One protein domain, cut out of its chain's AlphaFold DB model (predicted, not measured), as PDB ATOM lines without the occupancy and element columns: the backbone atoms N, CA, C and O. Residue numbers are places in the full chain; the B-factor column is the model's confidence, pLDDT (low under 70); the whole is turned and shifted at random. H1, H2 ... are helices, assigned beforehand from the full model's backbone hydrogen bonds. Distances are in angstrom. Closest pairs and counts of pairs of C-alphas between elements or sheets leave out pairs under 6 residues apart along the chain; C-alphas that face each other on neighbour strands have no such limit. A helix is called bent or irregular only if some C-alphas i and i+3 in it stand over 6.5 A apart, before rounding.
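What this domain is: This is residues 64 to 143 of the 145 residues of an uncharacterized protein of Phytophthora infestans (UniProt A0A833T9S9). The longest helix, H6, folds back as a V of arms H6a and H6b; H3 sits mid-domain beside both, and H1 and H5 lie side by side at the end away from H6b. The printed part has 80 residues, with six named helices, H1 to H6 in order, that hold 62 of them, and no named strand; the class is all helix, and the whole is compact, with a radius of gyration of the C-alphas of 12.0 A and spans of 29 by 26 by 21 A.

Where its parts are: H6, residues 115 to 143, assigned as one helix by its hydrogen bonds, is bent: C-alphas 130 and 133 are 9.3 A apart. Arm H6a, 115 to 130, is 22.5 A long; H6b, 133 to 143, 15.6 A, ends at C-alpha 143 (31.263, 19.544, -42.890). H3, 83 to 93, is 15.1 A long. H1, 66 to 73, begins at C-alpha 66 (3.605, 25.192, -32.002). H2 is 76 to 79, H4 98 to 101, H5 105 to 110.

How they stand to each other: H3 touches H6b, closest C-alphas Ile 83 and Ile 137, 6.9 A. H3 only just touches H6a, with 3 pairs of C-alphas within 8 A, through residues 125 to 128 of H6a alone; closest are Phe 90 and Tyr 125, 6.1 A. H1 touches H5 at a shallow tilt of 16 degrees, closest C-alphas Ala 73 and Ala 106, 5.2 A. H2 is near H5, H4 near H3. Every O i to N i+4 pair is within hydrogen-bond range in H1, H3, H5, H6a and H6b; H2 and H4 are too short for one.

The domain as a whole: The farthest C-alphas, Lys 64 and Arg 142, are 34.2 A apart. The printed part has no cut and no long link; residues 64 to 81 have pLDDT under 70.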
ATOM      1  N   LYS A  64       1.917  26.291 -27.118       43.31
ATOM      2  CA  LYS A  64       2.614  27.590 -27.244       43.31
ATOM      3  C   LYS A  64       3.952  27.544 -27.985       43.31
ATOM      4  O   LYS A  64       4.436  28.584 -28.417       43.31
ATOM      5  N   VAL A  65       4.553  26.366 -28.161       43.78
ATOM      6  CA  VAL A  65       5.771  26.202 -28.990       43.78
ATOM      7  C   VAL A  65       5.400  25.937 -30.460       43.78
ATOM      8  O   VAL A  65       6.240  26.033 -31.354       43.78
ATOM      9  N   ASN A  66       4.119  25.667 -30.724       40.75
ATOM     10  CA  ASN A  66       3.605  25.192 -32.002       40.75
ATOM     11  C   ASN A  66       3.666  26.237 -33.132       40.75
ATOM     12  O   ASN A  66       3.932  25.864 -34.268       40.75
ATOM     13  N   ASP A  67       3.508  27.535 -32.855       44.69
ATOM     14  CA  ASP A  67       3.545  28.567 -33.914       44.69
ATOM     15  C   ASP A  67       4.939  28.724 -34.538       44.69
ATOM     16  O   ASP A  67       5.091  28.850 -35.756       44.69
ATOM     17  N   GLY A  68       5.990  28.619 -33.720       43.72
ATOM     18  CA  GLY A  68       7.365  28.610 -34.218       43.72
ATOM     19  C   GLY A  68       7.721  27.316 -34.955       43.72
ATOM     20  O   GLY A  68       8.554  27.345 -35.852       43.72
ATOM     21  N   VAL A  69       7.098  26.189 -34.593       45.06
ATOM     22  CA  VAL A  69       7.357  24.869 -35.194       45.06
ATOM     23  C   VAL A  69       6.566  24.663 -36.488       45.06
ATOM     24  O   VAL A  69       7.109  24.092 -37.426       45.06
ATOM     25  N   LYS A  70       5.337  25.182 -36.602       43.06
ATOM     26  CA  LYS A  70       4.552  25.180 -37.852       43.06
ATOM     27  C   LYS A  70       5.211  26.007 -38.958       43.06
ATOM     28  O   LYS A  70       5.190  25.604 -40.121       43.06
ATOM     29  N   THR A  71       5.834  27.126 -38.586       46.69
ATOM     30  CA  THR A  71       6.593  27.978 -39.517       46.69
ATOM     31  C   THR A  71       7.900  27.308 -39.975       46.69
ATOM     32  O   THR A  71       8.307  27.487 -41.115       46.69
ATOM     33  N   VAL A  72       8.527  26.499 -39.109       46.19
ATOM     34  CA  VAL A  72       9.727  25.696 -39.431       46.19
ATOM     35  C   VAL A  72       9.381  24.453 -40.261       46.19
ATOM     36  O   VAL A  72      10.148  24.074 -41.136       46.19
ATOM     37  N   ALA A  73       8.215  23.838 -40.035       44.66
ATOM     38  CA  ALA A  73       7.734  22.706 -40.830       44.66
ATOM     39  C   ALA A  73       7.535  23.114 -42.302       44.66
ATOM     40  O   ALA A  73       8.154  22.571 -43.202       44.66
ATOM     41  N   SER A  74       6.833  24.214 -42.568       46.00
ATOM     42  CA  SER A  74       6.559  24.661 -43.947       46.00
ATOM     43  C   SER A  74       7.792  25.090 -44.780       46.00
ATOM     44  O   SER A  74       7.646  25.354 -45.972       46.00
ATOM     45  N   LYS A  75       9.002  25.121 -44.195       51.34
ATOM     46  CA  LYS A  75      10.292  25.401 -44.863       51.34
ATOM     47  C   LYS A  75      11.372  24.337 -44.613       51.34
ATOM     48  O   LYS A  75      12.544  24.543 -44.929       51.34
ATOM     49  N   LEU A  76      10.990  23.179 -44.074       54.03
ATOM     50  CA  LEU A  76      11.913  22.184 -43.523       54.03
ATOM     51  C   LEU A  76      12.888  21.593 -44.562       54.03
ATOM     52  O   LEU A  76      13.954  21.117 -44.188       54.03
ATOM     53  N   ALA A  77      12.544  21.656 -45.855       49.78
ATOM     54  CA  ALA A  77      13.374  21.178 -46.965       49.78
ATOM     55  C   ALA A  77      14.731  21.889 -47.051       49.78
ATOM     56  O   ALA A  77      15.764  21.234 -47.126       49.78
ATOM     57  N   ASP A  78      14.700  23.222 -47.017       54.91
ATOM     58  CA  ASP A  78      15.877  24.068 -47.228       54.91
ATOM     59  C   ASP A  78      16.555  24.416 -45.891       54.91
ATOM     60  O   ASP A  78      17.751  24.691 -45.830       54.91
ATOM     61  N   GLU A  79      15.802  24.372 -44.785       58.81
ATOM     62  CA  GLU A  79      16.287  24.739 -43.448       58.81
ATOM     63  C   GLU A  79      16.939  23.579 -42.679       58.81
ATOM     64  O   GLU A  79      17.596  23.810 -41.663       58.81
ATOM     65  N   MET A  80      16.812  22.330 -43.138       64.50
ATOM     66  CA  MET A  80      17.478  21.187 -42.494       64.50
ATOM     67  C   MET A  80      18.996  21.144 -42.704       64.50
ATOM     68  O   MET A  80      19.690  20.441 -41.967       64.50
ATOM     69  N   ASP A  81      19.521  21.953 -43.624       67.88
ATOM     70  CA  ASP A  81      20.948  22.262 -43.707       67.88
ATOM     71  C   ASP A  81      21.337  23.509 -42.884       67.88
ATOM     72  O   ASP A  81      22.527  23.771 -42.681       67.88
ATOM     73  N   ASP A  82      20.372  24.248 -42.319       83.81
ATOM     74  CA  ASP A  82      20.654  25.319 -41.365       83.81
ATOM     75  C   ASP A  82      20.905  24.746 -39.964       83.81
ATOM     76  O   ASP A  82      20.023  24.318 -39.209       83.81
ATOM     77  N   ILE A  83      22.173  24.825 -39.577       85.38
ATOM     78  CA  ILE A  83      22.685  24.459 -38.262       85.38
ATOM     79  C   ILE A  83      21.915  25.100 -37.096       85.38
ATOM     80  O   ILE A  83      21.800  24.490 -36.030       85.38
ATOM     81  N   LEU A  84      21.406  26.327 -37.248       85.50
ATOM     82  CA  LEU A  84      20.661  27.016 -36.195       85.50
ATOM     83  C   LEU A  84      19.267  26.415 -36.022       85.50
ATOM     84  O   LEU A  84      18.831  26.229 -34.878       85.50
ATOM     85  N   CYS A  85      18.614  26.057 -37.129       86.75
ATOM     86  CA  CYS A  85      17.325  25.378 -37.131       86.75
ATOM     87  C   CYS A  85      17.441  23.992 -36.475       86.75
ATOM     88  O   CYS A  85      16.747  23.711 -35.488       86.75
ATOM     89  N   LEU A  86      18.434  23.193 -36.890       88.75
ATOM     90  CA  LEU A  86      18.731  21.882 -36.298       88.75
ATOM     91  C   LEU A  86      18.969  21.964 -34.786       88.75
ATOM     92  O   LEU A  86      18.387  21.211 -34.008       88.75
ATOM     93  N   VAL A  87      19.791  22.911 -34.330       91.31
ATOM     94  CA  VAL A  87      20.091  23.061 -32.899       91.31
ATOM     95  C   VAL A  87      18.853  23.448 -32.089       91.31
ATOM     96  O   VAL A  87      18.714  23.006 -30.945       91.31
ATOM     97  N   LYS A  88      17.964  24.286 -32.633       90.44
ATOM     98  CA  LYS A  88      16.711  24.663 -31.964       90.44
ATOM     99  C   LYS A  88      15.783  23.453 -31.843       90.44
ATOM    100  O   LYS A  88      15.277  23.192 -30.752       90.44
ATOM    101  N   MET A  89      15.640  22.691 -32.924       90.81
ATOM    102  CA  MET A  89      14.842  21.468 -32.969       90.81
ATOM    103  C   MET A  89      15.373  20.406 -31.996       90.81
ATOM    104  O   MET A  89      14.635  19.937 -31.134       90.81
ATOM    105  N   PHE A  90      16.673  20.102 -32.030       93.69
ATOM    106  CA  PHE A  90      17.286  19.097 -31.156       93.69
ATOM    107  C   PHE A  90      17.225  19.468 -29.673       93.69
ATOM    108  O   PHE A  90      17.046  18.603 -28.817       93.69
ATOM    109  N   LYS A  91      17.328  20.761 -29.341       93.00
ATOM    110  CA  LYS A  91      17.099  21.229 -27.968       93.00
ATOM    111  C   LYS A  91      15.680  20.951 -27.494       93.00
ATOM    112  O   LYS A  91      15.518  20.557 -26.344       93.00
ATOM    113  N   HIS A  92      14.689  21.185 -28.349       90.75
ATOM    114  CA  HIS A  92      13.298  20.892 -28.029       90.75
ATOM    115  C   HIS A  92      13.082  19.383 -27.874       90.75
ATOM    116  O   HIS A  92      12.537  18.949 -26.866       90.75
ATOM    117  N   TRP A  93      13.612  18.575 -28.795       91.50
ATOM    118  CA  TRP A  93      13.540  17.111 -28.729       91.50
ATOM    119  C   TRP A  93      14.155  16.529 -27.456       91.50
ATOM    120  O   TRP A  93      13.627  15.571 -26.905       91.50
ATOM    121  N   LYS A  94      15.214  17.146 -26.923       91.56
ATOM    122  CA  LYS A  94      15.830  16.732 -25.653       91.56
ATOM    123  C   LYS A  94      14.921  16.937 -24.428       91.56
ATOM    124  O   LYS A  94      15.199  16.383 -23.368       91.56
ATOM    125  N   GLN A  95      13.881  17.762 -24.543       91.25
ATOM    126  CA  GLN A  95      12.940  18.061 -23.458       91.25
ATOM    127  C   GLN A  95      11.698  17.165 -23.472       91.25
ATOM    128  O   GLN A  95      10.959  17.157 -22.491       91.25
ATOM    129  N   ILE A  96      11.477  16.423 -24.556       90.44
ATOM    130  CA  ILE A  96      10.298  15.582 -24.764       90.44
ATOM    131  C   ILE A  96      10.703  14.113 -24.896       90.44
ATOM    132  O   ILE A  96      11.872  13.769 -25.083       90.44
ATOM    133  N   THR A  97       9.731  13.219 -24.774       90.56
ATOM    134  CA  THR A  97       9.954  11.783 -24.947       90.56
ATOM    135  C   THR A  97      10.158  11.428 -26.415       90.56
ATOM    136  O   THR A  97       9.669  12.105 -27.318       90.56
ATOM    137  N   VAL A  98      10.808  10.290 -26.675       86.00
ATOM    138  CA  VAL A  98      10.973   9.768 -28.043       86.00
ATOM    139  C   VAL A  98       9.623   9.635 -28.753       86.00
ATOM    140  O   VAL A  98       9.483  10.054 -29.896       86.00
ATOM    141  N   LYS A  99       8.593   9.134 -28.060       89.25
ATOM    142  CA  LYS A  99       7.237   9.007 -28.616       89.25
ATOM    143  C   LYS A  99       6.646  10.356 -29.038       89.25
ATOM    144  O   LYS A  99       5.922  10.416 -30.028       89.25
ATOM    145  N   GLU A 100       6.932  11.420 -28.296       90.62
ATOM    146  CA  GLU A 100       6.491  12.777 -28.627       90.62
ATOM    147  C   GLU A 100       7.298  13.371 -29.781       90.62
ATOM    148  O   GLU A 100       6.702  14.025 -30.633       90.62
ATOM    149  N   ILE A 101       8.605  13.083 -29.881       88.56
ATOM    150  CA  ILE A 101       9.448  13.494 -31.020       88.56
ATOM    151  C   ILE A 101       8.801  13.062 -32.340       88.56
ATOM    152  O   ILE A 101       8.586  13.899 -33.214       88.56
ATOM    153  N   PHE A 102       8.392  11.793 -32.450       86.94
ATOM    154  CA  PHE A 102       7.738  11.240 -33.646       86.94
ATOM    155  C   PHE A 102       6.362  11.837 -33.967       86.94
ATOM    156  O   PHE A 102       5.838  11.619 -35.054       86.94
ATOM    157  N   ARG A 103       5.770  12.590 -33.037       88.56
ATOM    158  CA  ARG A 103       4.508  13.312 -33.242       88.56
ATOM    159  C   ARG A 103       4.719  14.789 -33.555       88.56
ATOM    160  O   ARG A 103       3.748  15.483 -33.848       88.56
ATOM    161  N   THR A 104       5.953  15.292 -33.477       86.50
ATOM    162  CA  THR A 104       6.230  16.691 -33.808       86.50
ATOM    163  C   THR A 104       6.024  16.933 -35.306       86.50
ATOM    164  O   THR A 104       6.406  16.078 -36.107       86.50
ATOM    165  N   PRO A 105       5.484  18.101 -35.711       83.88
ATOM    166  CA  PRO A 105       5.270  18.422 -37.123       83.88
ATOM    167  C   PRO A 105       6.526  18.237 -37.982       83.88
ATOM    168  O   PRO A 105       6.443  17.682 -39.071       83.88
ATOM    169  N   ALA A 106       7.696  18.607 -37.451       83.94
ATOM    170  CA  ALA A 106       8.971  18.444 -38.141       83.94
ATOM    171  C   ALA A 106       9.307  16.973 -38.440       83.94
ATOM    172  O   ALA A 106       9.756  16.660 -39.535       83.94
ATOM    173  N   VAL A 107       9.079  16.050 -37.495       85.19
ATOM    174  CA  VAL A 107       9.355  14.619 -37.729       85.19
ATOM    175  C   VAL A 107       8.289  13.980 -38.604       85.19
ATOM    176  O   VAL A 107       8.618  13.123 -39.415       85.19
ATOM    177  N   VAL A 108       7.031  14.403 -38.474       87.12
ATOM    178  CA  VAL A 108       5.943  13.938 -39.345       87.12
ATOM    179  C   VAL A 108       6.227  14.312 -40.799       87.12
ATOM    180  O   VAL A 108       6.059  13.485 -41.687       87.12
ATOM    181  N   GLU A 109       6.708  15.527 -41.052       85.25
ATOM    182  CA  GLU A 109       7.103  15.944 -42.394       85.25
ATOM    183  C   GLU A 109       8.380  15.246 -42.868       85.25
ATOM    184  O   GLU A 109       8.435  14.769 -44.000       85.25
ATOM    185  N   LEU A 110       9.380  15.110 -41.992       84.38
ATOM    186  CA  LEU A 110      10.606  14.369 -42.283       84.38
ATOM    187  C   LEU A 110      10.329  12.896 -42.624       84.38
ATOM    188  O   LEU A 110      11.021  12.326 -43.458       84.38
ATOM    189  N   ALA A 111       9.315  12.278 -42.016       86.12
ATOM    190  CA  ALA A 111       8.919  10.899 -42.304       86.12
ATOM    191  C   ALA A 111       8.356  10.713 -43.725       86.12
ATOM    192  O   ALA A 111       8.349   9.592 -44.226       86.12
ATOM    193  N   ASN A 112       7.918  11.791 -44.384       86.94
ATOM    194  CA  ASN A 112       7.493  11.764 -45.786       86.94
ATOM    195  C   ASN A 112       8.663  11.945 -46.771       86.94
ATOM    196  O   ASN A 112       8.454  11.895 -47.983       86.94
ATOM    197  N   ARG A 113       9.883  12.191 -46.275       85.06
ATOM    198  CA  ARG A 113      11.093  12.362 -47.091       85.06
ATOM    199  C   ARG A 113      11.807  11.032 -47.337       85.06
ATOM    200  O   ARG A 113      11.492  10.037 -46.680       85.06
ATOM    201  N   PRO A 114      12.779  10.980 -48.272       89.31
ATOM    202  CA  PRO A 114      13.596   9.791 -48.469       89.31
ATOM    203  C   PRO A 114      14.219   9.304 -47.158       89.31
ATOM    204  O   PRO A 114      14.671  10.100 -46.332       89.31
ATOM    205  N   ASN A 115      14.287   7.981 -46.986       87.75
ATOM    206  CA  ASN A 115      14.801   7.363 -45.763       87.75
ATOM    207  C   ASN A 115      16.219   7.846 -45.404       87.75
ATOM    208  O   ASN A 115      16.535   8.004 -44.228       87.75
ATOM    209  N   ASP A 116      17.056   8.135 -46.398       88.75
ATOM    210  CA  ASP A 116      18.416   8.635 -46.174       88.75
ATOM    211  C   ASP A 116      18.427  10.022 -45.516       88.75
ATOM    212  O   ASP A 116      19.217  10.265 -44.602       88.75
ATOM    213  N   GLU A 117      17.519  10.918 -45.914       85.50
ATOM    214  CA  GLU A 117      17.362  12.236 -45.289       85.50
ATOM    215  C   GLU A 117      16.831  12.104 -43.864       85.50
ATOM    216  O   GLU A 117      17.376  12.707 -42.935       85.50
ATOM    217  N   PHE A 118      15.824  11.250 -43.670       87.19
ATOM    218  CA  PHE A 118      15.299  10.933 -42.347       87.19
ATOM    219  C   PHE A 118      16.418  10.441 -41.414       87.19
ATOM    220  O   PHE A 118      16.655  11.010 -40.342       87.19
ATOM    221  N   MET A 119      17.174   9.432 -41.849       89.31
ATOM    222  CA  MET A 119      18.262   8.847 -41.069       89.31
ATOM    223  C   MET A 119      19.397   9.843 -40.825       89.31
ATOM    224  O   MET A 119      19.954   9.876 -39.726       89.31
ATOM    225  N   ARG A 120      19.718  10.706 -41.797       90.00
ATOM    226  CA  ARG A 120      20.721  11.771 -41.640       90.00
ATOM    227  C   ARG A 120      20.377  12.694 -40.472       90.00
ATOM    228  O   ARG A 120      21.243  12.965 -39.641       90.00
ATOM    229  N   ILE A 121      19.128  13.142 -40.362       90.12
ATOM    230  CA  ILE A 121      18.701  14.043 -39.280       90.12
ATOM    231  C   ILE A 121      18.741  13.348 -37.918       90.12
ATOM    232  O   ILE A 121      19.224  13.932 -36.945       90.12
ATOM    233  N   PHE A 122      18.300  12.092 -37.832       90.44
ATOM    234  CA  PHE A 122      18.373  11.330 -36.583       90.44
ATOM    235  C   PHE A 122      19.817  11.029 -36.159       90.44
ATOM    236  O   PHE A 122      20.137  11.112 -34.972       90.44
ATOM    237  N   ASN A 123      20.714  10.779 -37.113       91.31
ATOM    238  CA  ASN A 123      22.143  10.653 -36.838       91.31
ATOM    239  C   ASN A 123      22.717  11.965 -36.285       91.31
ATOM    240  O   ASN A 123      23.398  11.954 -35.260       91.31
ATOM    241  N   LEU A 124      22.381  13.109 -36.890       92.44
ATOM    242  CA  LEU A 124      22.779  14.429 -36.390       92.44
ATOM    243  C   LEU A 124      22.224  14.713 -34.987       92.44
ATOM    244  O   LEU A 124      22.923  15.306 -34.163       92.44
ATOM    245  N   TYR A 125      21.008  14.258 -34.683       93.31
ATOM    246  CA  TYR A 125      20.446  14.342 -33.336       93.31
ATOM    247  C   TYR A 125      21.246  13.502 -32.328       93.31
ATOM    248  O   TYR A 125      21.571  13.978 -31.236       93.31
ATOM    249  N   GLY A 126      21.631  12.279 -32.708       92.56
ATOM    250  CA  GLY A 126      22.533  11.435 -31.923       92.56
ATOM    251  C   GLY A 126      23.875  12.121 -31.656       92.56
ATOM    252  O   GLY A 126      24.314  12.214 -30.509       92.56
ATOM    253  N   GLU A 127      24.491  12.700 -32.689       92.62
ATOM    254  CA  GLU A 127      25.738  13.457 -32.555       92.62
ATOM    255  C   GLU A 127      25.594  14.690 -31.660       92.62
ATOM    256  O   GLU A 127      26.482  14.976 -30.854       92.62
ATOM    257  N   PHE A 128      24.485  15.423 -31.765       94.44
ATOM    258  CA  PHE A 128      24.199  16.567 -30.903       94.44
ATOM    259  C   PHE A 128      24.119  16.157 -29.429       94.44
ATOM    260  O   PHE A 128      24.640  16.866 -28.560       94.44
ATOM    261  N   ASN A 129      23.506  15.005 -29.147       92.88
ATOM    262  CA  ASN A 129      23.401  14.465 -27.796       92.88
ATOM    263  C   ASN A 129      24.746  13.982 -27.242       92.88
ATOM    264  O   ASN A 129      25.016  14.217 -26.066       92.88
ATOM    265  N   LEU A 130      25.594  13.379 -28.080       94.56
ATOM    266  CA  LEU A 130      26.924  12.902 -27.689       94.56
ATOM    267  C   LEU A 130      27.932  14.045 -27.489       94.56
ATOM    268  O   LEU A 130      28.649  14.081 -26.496       94.56
ATOM    269  N   LEU A 131      28.000  14.985 -28.434       92.81
ATOM    270  CA  LEU A 131      29.022  16.039 -28.461       92.81
ATOM    271  C   LEU A 131      28.635  17.276 -27.640       92.81
ATOM    272  O   LEU A 131      29.498  18.056 -27.227       92.81
ATOM    273  N   GLY A 132      27.335  17.507 -27.465       91.38
ATOM    274  CA  GLY A 132      26.795  18.747 -26.926       91.38
ATOM    275  C   GLY A 132      26.844  19.917 -27.919       91.38
ATOM    276  O   GLY A 132      27.573  19.927 -28.914       91.38
ATOM    277  N   LYS A 133      26.061  20.966 -27.623       92.50
ATOM    278  CA  LYS A 133      25.776  22.086 -28.543       92.50
ATOM    279  C   LYS A 133      27.024  22.718 -29.175       92.50
ATOM    280  O   LYS A 133      27.050  22.929 -30.383       92.50
ATOM    281  N   LYS A 134      28.033  23.082 -28.372       94.00
ATOM    282  CA  LYS A 134      29.209  23.834 -28.861       94.00
ATOM    283  C   LYS A 134      30.035  23.003 -29.850       94.00
ATOM    284  O   LYS A 134      30.377  23.493 -30.925       94.00
ATOM    285  N   SER A 135      30.319  21.753 -29.493       94.50
ATOM    286  CA  SER A 135      31.117  20.831 -30.303       94.50
ATOM    287  C   SER A 135      30.370  20.384 -31.557       94.50
ATOM    288  O   SER A 135      30.966  20.372 -32.632       94.50
ATOM    289  N   PHE A 136      29.061  20.126 -31.448       93.88
ATOM    290  CA  PHE A 136      28.197  19.855 -32.597       93.88
ATOM    291  C   PHE A 136      28.237  21.003 -33.611       93.88
ATOM    292  O   PHE A 136      28.542  20.781 -34.780       93.88
ATOM    293  N   ILE A 137      28.036  22.249 -33.153       92.62
ATOM    294  CA  ILE A 137      28.047  23.422 -34.037       92.62
ATOM    295  C   ILE A 137      29.388  23.549 -34.771       92.62
ATOM    296  O   ILE A 137      29.444  23.807 -35.973       92.62
ATOM    297  N   LYS A 138      30.491  23.365 -34.040       92.75
ATOM    298  CA  LYS A 138      31.840  23.436 -34.604       92.75
ATOM    299  C   LYS A 138      32.079  22.344 -35.648       92.75
ATOM    300  O   LYS A 138      32.686  22.633 -36.675       92.75
ATOM    301  N   LYS A 139      31.627  21.112 -35.390       91.31
ATOM    302  CA  LYS A 139      31.757  19.980 -36.318       91.31
ATOM    303  C   LYS A 139      30.933  20.214 -37.583       91.31
ATOM    304  O   LYS A 139      31.480  20.124 -38.673       91.31
ATOM    305  N   PHE A 140      29.665  20.585 -37.442       87.69
ATOM    306  CA  PHE A 140      28.759  20.776 -38.573       87.69
ATOM    307  C   PHE A 140      29.232  21.887 -39.522       87.69
ATOM    308  O   PHE A 140      29.286  21.675 -40.726       87.69
ATOM    309  N   LYS A 141      29.744  23.011 -38.992       88.19
ATOM    310  CA  LYS A 141      30.378  24.062 -39.815       88.19
ATOM    311  C   LYS A 141      31.609  23.597 -40.601       88.19
ATOM    312  O   LYS A 141      31.939  24.211 -41.607       88.19
ATOM    313  N   ARG A 142      32.329  22.567 -40.136       88.56
ATOM    314  CA  ARG A 142      33.456  21.987 -40.890       88.56
ATOM    315  C   ARG A 142      32.992  21.070 -42.014       88.56
ATOM    316  O   ARG A 142      33.734  20.921 -42.964       88.56
ATOM    317  N   MET A 143      31.818  20.454 -41.881       79.94
ATOM    318  CA  MET A 143      31.263  19.544 -42.890       79.94
ATOM    319  C   MET A 143      30.629  20.291 -44.072       79.94
ATOM    320  O   MET A 143      30.416  19.690 -45.113       79.94
TER     321      MET A 143